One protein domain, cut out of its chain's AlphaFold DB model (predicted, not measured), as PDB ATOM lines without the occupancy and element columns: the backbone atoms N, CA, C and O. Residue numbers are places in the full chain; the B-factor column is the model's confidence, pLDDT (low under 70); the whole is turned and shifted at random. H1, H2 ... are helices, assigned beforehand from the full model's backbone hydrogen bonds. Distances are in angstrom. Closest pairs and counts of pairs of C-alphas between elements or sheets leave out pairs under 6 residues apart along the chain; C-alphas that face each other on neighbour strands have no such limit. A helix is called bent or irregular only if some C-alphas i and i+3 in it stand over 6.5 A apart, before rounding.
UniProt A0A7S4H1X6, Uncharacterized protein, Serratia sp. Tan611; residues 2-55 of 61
ATOM      1  N   HIS A   2     115.802 152.009  90.644       68.81
ATOM      2  CA  HIS A   2     117.110 151.600  91.196       68.81
ATOM      3  C   HIS A   2     118.275 152.512  90.749       68.81
ATOM      4  O   HIS A   2     119.132 152.876  91.552       68.81
ATOM      5  N   ASP A   3     118.252 152.971  89.493       77.81
ATOM      6  CA  ASP A   3     119.261 153.903  88.962       77.81
ATOM      7  C   ASP A   3     119.182 155.296  89.607       77.81
ATOM      8  O   ASP A   3     120.203 155.954  89.807       77.81
ATOM      9  N   ASP A   4     117.978 155.729  89.993       86.56
ATOM     10  CA  ASP A   4     117.749 157.020  90.652       86.56
ATOM     11  C   ASP A   4     118.309 157.016  92.083       86.56
ATOM     12  O   ASP A   4     118.919 157.992  92.526       86.56
ATOM     13  N   GLU A   5     118.155 155.896  92.794       89.81
ATOM     14  CA  GLU A   5     118.719 155.683  94.131       89.81
ATOM     15  C   GLU A   5     120.250 155.620  94.093       89.81
ATOM     16  O   GLU A   5     120.915 156.263  94.912       89.81
ATOM     17  N   LEU A   6     120.821 154.916  93.110       90.25
ATOM     18  CA  LEU A   6     122.270 154.859  92.907       90.25
ATOM     19  C   LEU A   6     122.843 156.241  92.562       90.25
ATOM     20  O   LEU A   6     123.857 156.656  93.130       90.25
ATOM     21  N   HIS A   7     122.173 156.989  91.682       92.75
ATOM     22  CA  HIS A   7     122.564 158.354  91.344       92.75
ATOM     23  C   HIS A   7     122.512 159.274  92.572       92.75
ATOM     24  O   HIS A   7     123.467 160.004  92.847       92.75
ATOM     25  N   ALA A   8     121.438 159.205  93.363       93.06
ATOM     26  CA  ALA A   8     121.307 159.983  94.590       93.06
ATOM     27  C   ALA A   8     122.404 159.643  95.613       93.06
ATOM     28  O   ALA A   8     122.987 160.550  96.218       93.06
ATOM     29  N   ALA A   9     122.734 158.357  95.774       91.75
ATOM     30  CA  ALA A   9     123.823 157.906  96.635       91.75
ATOM     31  C   ALA A   9     125.182 158.455  96.171       91.75
ATOM     32  O   ALA A   9     125.941 158.980  96.988       91.75
ATOM     33  N   PHE A  10     125.453 158.431  94.863       92.25
ATOM     34  CA  PHE A  10     126.682 158.978  94.287       92.25
ATOM     35  C   PHE A  10     126.802 160.494  94.499       92.25
ATOM     36  O   PHE A  10     127.836 160.995  94.945       92.25
ATOM     37  N   ILE A  11     125.725 161.246  94.250       95.25
ATOM     38  CA  ILE A  11     125.702 162.697  94.478       95.25
ATOM     39  C   ILE A  11     125.907 163.024  95.961       95.25
ATOM     40  O   ILE A  11     126.634 163.970  96.287       95.25
ATOM     41  N   LYS A  12     125.313 162.237  96.866       93.94
ATOM     42  CA  LYS A  12     125.506 162.383  98.312       93.94
ATOM     43  C   LYS A  12     126.955 162.111  98.719       93.94
ATOM     44  O   LYS A  12     127.511 162.919  99.463       93.94
ATOM     45  N   ALA A  13     127.570 161.042  98.211       91.44
ATOM     46  CA  ALA A  13     128.973 160.714  98.468       91.44
ATOM     47  C   ALA A  13     129.901 161.847  98.004       91.44
ATOM     48  O   ALA A  13     130.637 162.407  98.814       91.44
ATOM     49  N   ARG A  14     129.747 162.309  96.755       92.75
ATOM     50  CA  ARG A  14     130.523 163.431  96.202       92.75
ATOM     51  C   ARG A  14     130.368 164.715  97.020       92.75
ATOM     52  O   ARG A  14     131.323 165.467  97.211       92.75
ATOM     53  N   ARG A  15     129.149 165.011  97.487       93.19
ATOM     54  CA  ARG A  15     128.897 166.181  98.342       93.19
ATOM     55  C   ARG A  15     129.588 166.033  99.697       93.19
ATOM     56  O   ARG A  15     130.162 167.010 100.166       93.19
ATOM     57  N   SER A  16     129.534 164.847 100.300       91.81
ATOM     58  CA  SER A  16     130.202 164.553 101.570       91.81
ATOM     59  C   SER A  16     131.716 164.718 101.458       91.81
ATOM     60  O   SER A  16     132.303 165.432 102.264       91.81
ATOM     61  N   GLU A  17     132.337 164.138 100.431       89.44
ATOM     62  CA  GLU A  17     133.776 164.278 100.169       89.44
ATOM     63  C   GLU A  17     134.175 165.744  99.990       89.44
ATOM     64  O   GLU A  17     135.131 166.214 100.602       89.44
ATOM     65  N   ARG A  18     133.396 166.510  99.212       91.62
ATOM     66  CA  ARG A  18     133.648 167.944  99.037       91.62
ATOM     67  C   ARG A  18     133.601 168.708 100.360       91.62
ATOM     68  O   ARG A  18     134.431 169.587 100.563       91.62
ATOM     69  N   VAL A  19     132.631 168.419 101.228       93.25
ATOM     70  CA  VAL A  19     132.534 169.071 102.546       93.25
ATOM     71  C   VAL A  19     133.751 168.727 103.401       93.25
ATOM     72  O   VAL A  19     134.395 169.635 103.910       93.25
ATOM     73  N   GLN A  20     134.138 167.451 103.461       88.12
ATOM     74  CA  GLN A  20     135.315 167.014 104.221       88.12
ATOM     75  C   GLN A  20     136.606 167.696 103.742       88.12
ATOM     76  O   GLN A  20     137.425 168.114 104.559       88.12
ATOM     77  N   LEU A  21     136.777 167.862 102.426       88.81
ATOM     78  CA  LEU A  21     137.919 168.585 101.860       88.81
ATOM     79  C   LEU A  21     137.923 170.070 102.246       88.81
ATOM     80  O   LEU A  21     138.986 170.626 102.531       88.81
ATOM     81  N   LEU A  22     136.753 170.715 102.266       89.69
ATOM     82  CA  LEU A  22     136.626 172.116 102.676       89.69
ATOM     83  C   LEU A  22     136.923 172.300 104.169       89.69
ATOM     84  O   LEU A  22     137.654 173.224 104.520       89.69
ATOM     85  N   ASP A  23     136.428 171.406 105.026       91.19
ATOM     86  CA  ASP A  23     136.690 171.444 106.469       91.19
ATOM     87  C   ASP A  23     138.183 171.260 106.768       91.19
ATOM     88  O   ASP A  23     138.773 171.979 107.580       91.19
ATOM     89  N   LEU A  24     138.825 170.328 106.061       89.94
ATOM     90  CA  LEU A  24     140.251 170.070 106.197       89.94
ATOM     91  C   LEU A  24     141.095 171.273 105.742       89.94
ATOM     92  O   LEU A  24     142.042 171.657 106.434       89.94
ATOM     93  N   LEU A  25     140.727 171.908 104.622       88.62
ATOM     94  CA  LEU A  25     141.361 173.145 104.159       88.62
ATOM     95  C   LEU A  25     141.182 174.280 105.178       88.62
ATOM     96  O   LEU A  25     142.156 174.964 105.488       88.62
ATOM     97  N   SER A  26     139.977 174.454 105.727       87.81
ATOM     98  CA  SER A  26     139.700 175.470 106.750       87.81
ATOM     99  C   SER A  26     140.588 175.268 107.979       87.81
ATOM    100  O   SER A  26     141.292 176.186 108.384       87.81
ATOM    101  N   SER A  27     140.667 174.037 108.495       88.88
ATOM    102  CA  SER A  27     141.526 173.686 109.635       88.88
ATOM    103  C   SER A  27     143.010 173.964 109.364       88.88
ATOM    104  O   SER A  27     143.742 174.436 110.239       88.88
ATOM    105  N   LYS A  28     143.482 173.709 108.135       88.62
ATOM    106  CA  LYS A  28     144.855 174.038 107.737       88.62
ATOM    107  C   LYS A  28     145.083 175.551 107.722       88.62
ATOM    108  O   LYS A  28     146.116 175.990 108.222       88.62
ATOM    109  N   LEU A  29     144.142 176.332 107.190       87.69
ATOM    110  CA  LEU A  29     144.218 177.795 107.173       87.69
ATOM    111  C   LEU A  29     144.195 178.387 108.586       87.69
ATOM    112  O   LEU A  29     145.020 179.250 108.871       87.69
ATOM    113  N   ASP A  30     143.353 177.875 109.486       87.31
ATOM    114  CA  ASP A  30     143.314 178.311 110.888       87.31
ATOM    115  C   ASP A  30     144.673 178.104 111.573       87.31
ATOM    116  O   ASP A  30     145.192 178.999 112.239       87.31
ATOM    117  N   ARG A  31     145.322 176.951 111.350       85.31
ATOM    118  CA  ARG A  31     146.677 176.683 111.873       85.31
ATOM    119  C   ARG A  31     147.728 177.628 111.300       85.31
ATOM    120  O   ARG A  31     148.645 178.019 112.016       85.31
ATOM    121  N   LEU A  32     147.615 177.962 110.017       85.75
ATOM    122  CA  LEU A  32     148.529 178.892 109.352       85.75
ATOM    123  C   LEU A  32     148.328 180.328 109.847       85.75
ATOM    124  O   LEU A  32     149.312 181.040 110.003       85.75
ATOM    125  N   ALA A  33     147.090 180.727 110.148       80.94
ATOM    126  CA  ALA A  33     146.760 182.049 110.680       80.94
ATOM    127  C   ALA A  33     147.291 182.282 112.106       80.94
ATOM    128  O   ALA A  33     147.565 183.418 112.481       80.94
ATOM    129  N   VAL A  34     147.458 181.216 112.897       83.12
ATOM    130  CA  VAL A  34     148.072 181.286 114.238       83.12
ATOM    131  C   VAL A  34     149.595 181.475 114.160       83.12
ATOM    132  O   VAL A  34     150.210 181.978 115.100       83.12
ATOM    133  N   GLY A  35     150.225 181.091 113.047       75.12
ATOM    134  CA  GLY A  35     151.648 181.318 112.816       75.12
ATOM    135  C   GLY A  35     151.913 182.712 112.246       75.12
ATOM    136  O   GLY A  35     151.220 183.151 111.335       75.12
ATOM    137  N   ASN A  36     152.977 183.384 112.701       79.88
ATOM    138  CA  ASN A  36     153.534 184.579 112.042       79.88
ATOM    139  C   ASN A  36     154.209 184.202 110.701       79.88
ATOM    140  O   ASN A  36     155.390 184.473 110.488       79.88
ATOM    141  N   MET A  37     153.490 183.493 109.831       84.50
ATOM    142  CA  MET A  37     153.976 183.023 108.542       84.50
ATOM    143  C   MET A  37     153.795 184.103 107.482       84.50
ATOM    144  O   MET A  37     152.762 184.772 107.417       84.50
ATOM    145  N   THR A  38     154.788 184.249 106.611       87.44
ATOM    146  CA  THR A  38     154.652 185.103 105.430       87.44
ATOM    147  C   THR A  38     153.720 184.459 104.407       87.44
ATOM    148  O   THR A  38     153.474 183.247 104.413       87.44
ATOM    149  N   LYS A  39     153.222 185.265 103.468       85.75
ATOM    150  CA  LYS A  39     152.379 184.792 102.364       85.75
ATOM    151  C   LYS A  39     153.053 183.672 101.560       85.75
ATOM    152  O   LYS A  39     152.395 182.712 101.171       85.75
ATOM    153  N   GLU A  40     154.359 183.770 101.335       89.38
ATOM    154  CA  GLU A  40     155.154 182.783 100.601       89.38
ATOM    155  C   GLU A  40     155.228 181.456 101.365       89.38
ATOM    156  O   GLU A  40     155.047 180.396 100.768       89.38
ATOM    157  N   GLN A  41     155.414 181.510 102.687       87.56
ATOM    158  CA  GLN A  41     155.427 180.328 103.553       87.56
ATOM    159  C   GLN A  41     154.055 179.649 103.604       87.56
ATOM    160  O   GLN A  41     153.977 178.420 103.547       87.56
ATOM    161  N   ILE A  42     152.975 180.435 103.643       86.88
ATOM    162  CA  ILE A  42     151.596 179.935 103.564       86.88
ATOM    163  C   ILE A  42     151.379 179.194 102.242       86.88
ATOM    164  O   ILE A  42     150.932 178.048 102.246       86.88
ATOM    165  N   ILE A  43     151.735 179.812 101.112       87.94
ATOM    166  CA  ILE A  43     151.570 179.205  99.784       87.94
ATOM    167  C   ILE A  43     152.414 177.932  99.651       87.94
ATOM    168  O   ILE A  43     151.906 176.931  99.152       87.94
ATOM    169  N   SER A  44     153.673 177.948 100.102       90.25
ATOM    170  CA  SER A  44     154.544 176.764 100.077       90.25
ATOM    171  C   SER A  44     153.949 175.626 100.900       90.25
ATOM    172  O   SER A  44     153.774 174.524 100.396       90.25
ATOM    173  N   THR A  45     153.525 175.918 102.131       88.38
ATOM    174  CA  THR A  45     152.948 174.914 103.031       88.38
ATOM    175  C   THR A  45     151.647 174.326 102.481       88.38
ATOM    176  O   THR A  45     151.362 173.148 102.695       88.38
ATOM    177  N   LEU A  46     150.831 175.132 101.791       88.56
ATOM    178  CA  LEU A  46     149.618 174.651 101.128       88.56
ATOM    179  C   LEU A  46     149.941 173.744  99.935       88.56
ATOM    180  O   LEU A  46     149.261 172.736  99.767       88.56
ATOM    181  N   LYS A  47     150.972 174.061  99.143       89.44
ATOM    182  CA  LYS A  47     151.427 173.203  98.035       89.44
ATOM    183  C   LYS A  47     151.946 171.861  98.540       89.44
ATOM    184  O   LYS A  47     151.419 170.838  98.123       89.44
ATOM    185  N   ASP A  48     152.853 171.870  99.519       89.19
ATOM    186  CA  ASP A  48     153.394 170.641 100.122       89.19
ATOM    187  C   ASP A  48     152.273 169.760 100.693       89.19
ATOM    188  O   ASP A  48     152.261 168.533 100.568       89.19
ATOM    189  N   TRP A  49     151.283 170.404 101.314       87.12
ATOM    190  CA  TRP A  49     150.123 169.721 101.857       87.12
ATOM    191  C   TRP A  49     149.249 169.094 100.759       87.12
ATOM    192  O   TRP A  49     148.892 167.922 100.877       87.12
ATOM    193  N   ILE A  50     148.975 169.810  99.666       85.00
ATOM    194  CA  ILE A  50     148.256 169.272  98.501       85.00
ATOM    195  C   ILE A  50     149.022 168.095  97.878       85.00
ATOM    196  O   ILE A  50     148.428 167.041  97.658       85.00
ATOM    197  N   ASP A  51     150.328 168.231  97.657       87.25
ATOM    198  CA  ASP A  51     151.161 167.208  97.008       87.25
ATOM    199  C   ASP A  51     151.221 165.911  97.835       87.25
ATOM    200  O   ASP A  51     151.130 164.797  97.302       87.25
ATOM    201  N   SER A  52     151.261 166.037  99.167       82.38
ATOM    202  CA  SER A  52     151.173 164.885 100.075       82.38
ATOM    203  C   SER A  52     149.828 164.147  99.983       82.38
ATOM    204  O   SER A  52     149.764 162.931 100.161       82.38
ATOM    205  N   HIS A  53     148.743 164.861  99.667       74.12
ATOM    206  CA  HIS A  53     147.397 164.289  99.558       74.12
ATOM    207  C   HIS A  53     147.113 163.740  98.150       74.12
ATOM    208  O   HIS A  53     146.357 162.782  98.010       74.12
ATOM    209  N   GLN A  54     147.780 164.258  97.113       69.94
ATOM    210  CA  GLN A  54     147.723 163.699  95.757       69.94
ATOM    211  C   GLN A  54     148.435 162.344  95.652       69.94
ATOM    212  O   GLN A  54     147.933 161.438  94.988       69.94
ATOM    213  N   SER A  55     149.550 162.163  96.367       56.72
ATOM    214  CA  SER A  55     150.315 160.905  96.359       56.72
ATOM    215  C   SER A  55     149.531 159.707  96.918       56.72
ATOM    216  O   SER A  55     149.781 158.567  96.541       56.72
TER     217      SER A  55
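Overview. This is residues 2 to 55 of the 61 residues of an uncharacterized protein of Serratia sp. Tan611 (UniProt A0A7S4H1X6). Two helices make a lopsided, narrow V: the long helix H1, 48.7 A from first to last C-alpha, makes most of the length, and the shorter H2 folds back over its last part after a tight turn. The two arms come close near the turn and spread from there, while residues 2 to 24 of H1 stick out alone as a long straight arm. The printed part has 54 residues with two named helices, H1 then H2, and no named strand; the class is all helix. The whole is extended, with a radius of gyration of the C-alphas of 16.1 A and spans of 53 by 22 by 12 A.

Arrangement. H1, residues 2 to 34, is joined by a tight link of 4 residues to H2, residues 39 to 54. The two helices are close but not clearly touching, with 1 pair of C-alphas within 8 A. Their closest C-alphas, those of Leu 32 and Ile 42, are 6.6 A apart. They run opposite ways at a shallow tilt of 34.9 degrees, only just short of steep. Their centres are 19.6 A apart. In H1 and H2 every O i to N i+4 pair is within hydrogen-bond range. Residues 2 to 24, which belong to H1, stand free.

Along the chain. H1 begins at C-alpha 2, at (117.110, 151.600, 91.196), and ends at C-alpha 34, at (148.072, 181.286, 114.238), 48.7 A from first to last C-alpha. H2 runs from Lys 39 to Gln 54, whose C-alpha is at (147.723, 163.699, 95.757), and measures 22.6 A. Neither helix is bent.

Size, cuts and confidence. The two C-alphas farthest apart, those of His 2 and Asn 36, are 53.4 A apart. Without residues 2 to 24, the body of 31 residues spans 28 by 18 by 8 A. The printed part has no cut. The mean pLDDT of the printed part is 86.7, and residues 2, 54 and 55 are under 70.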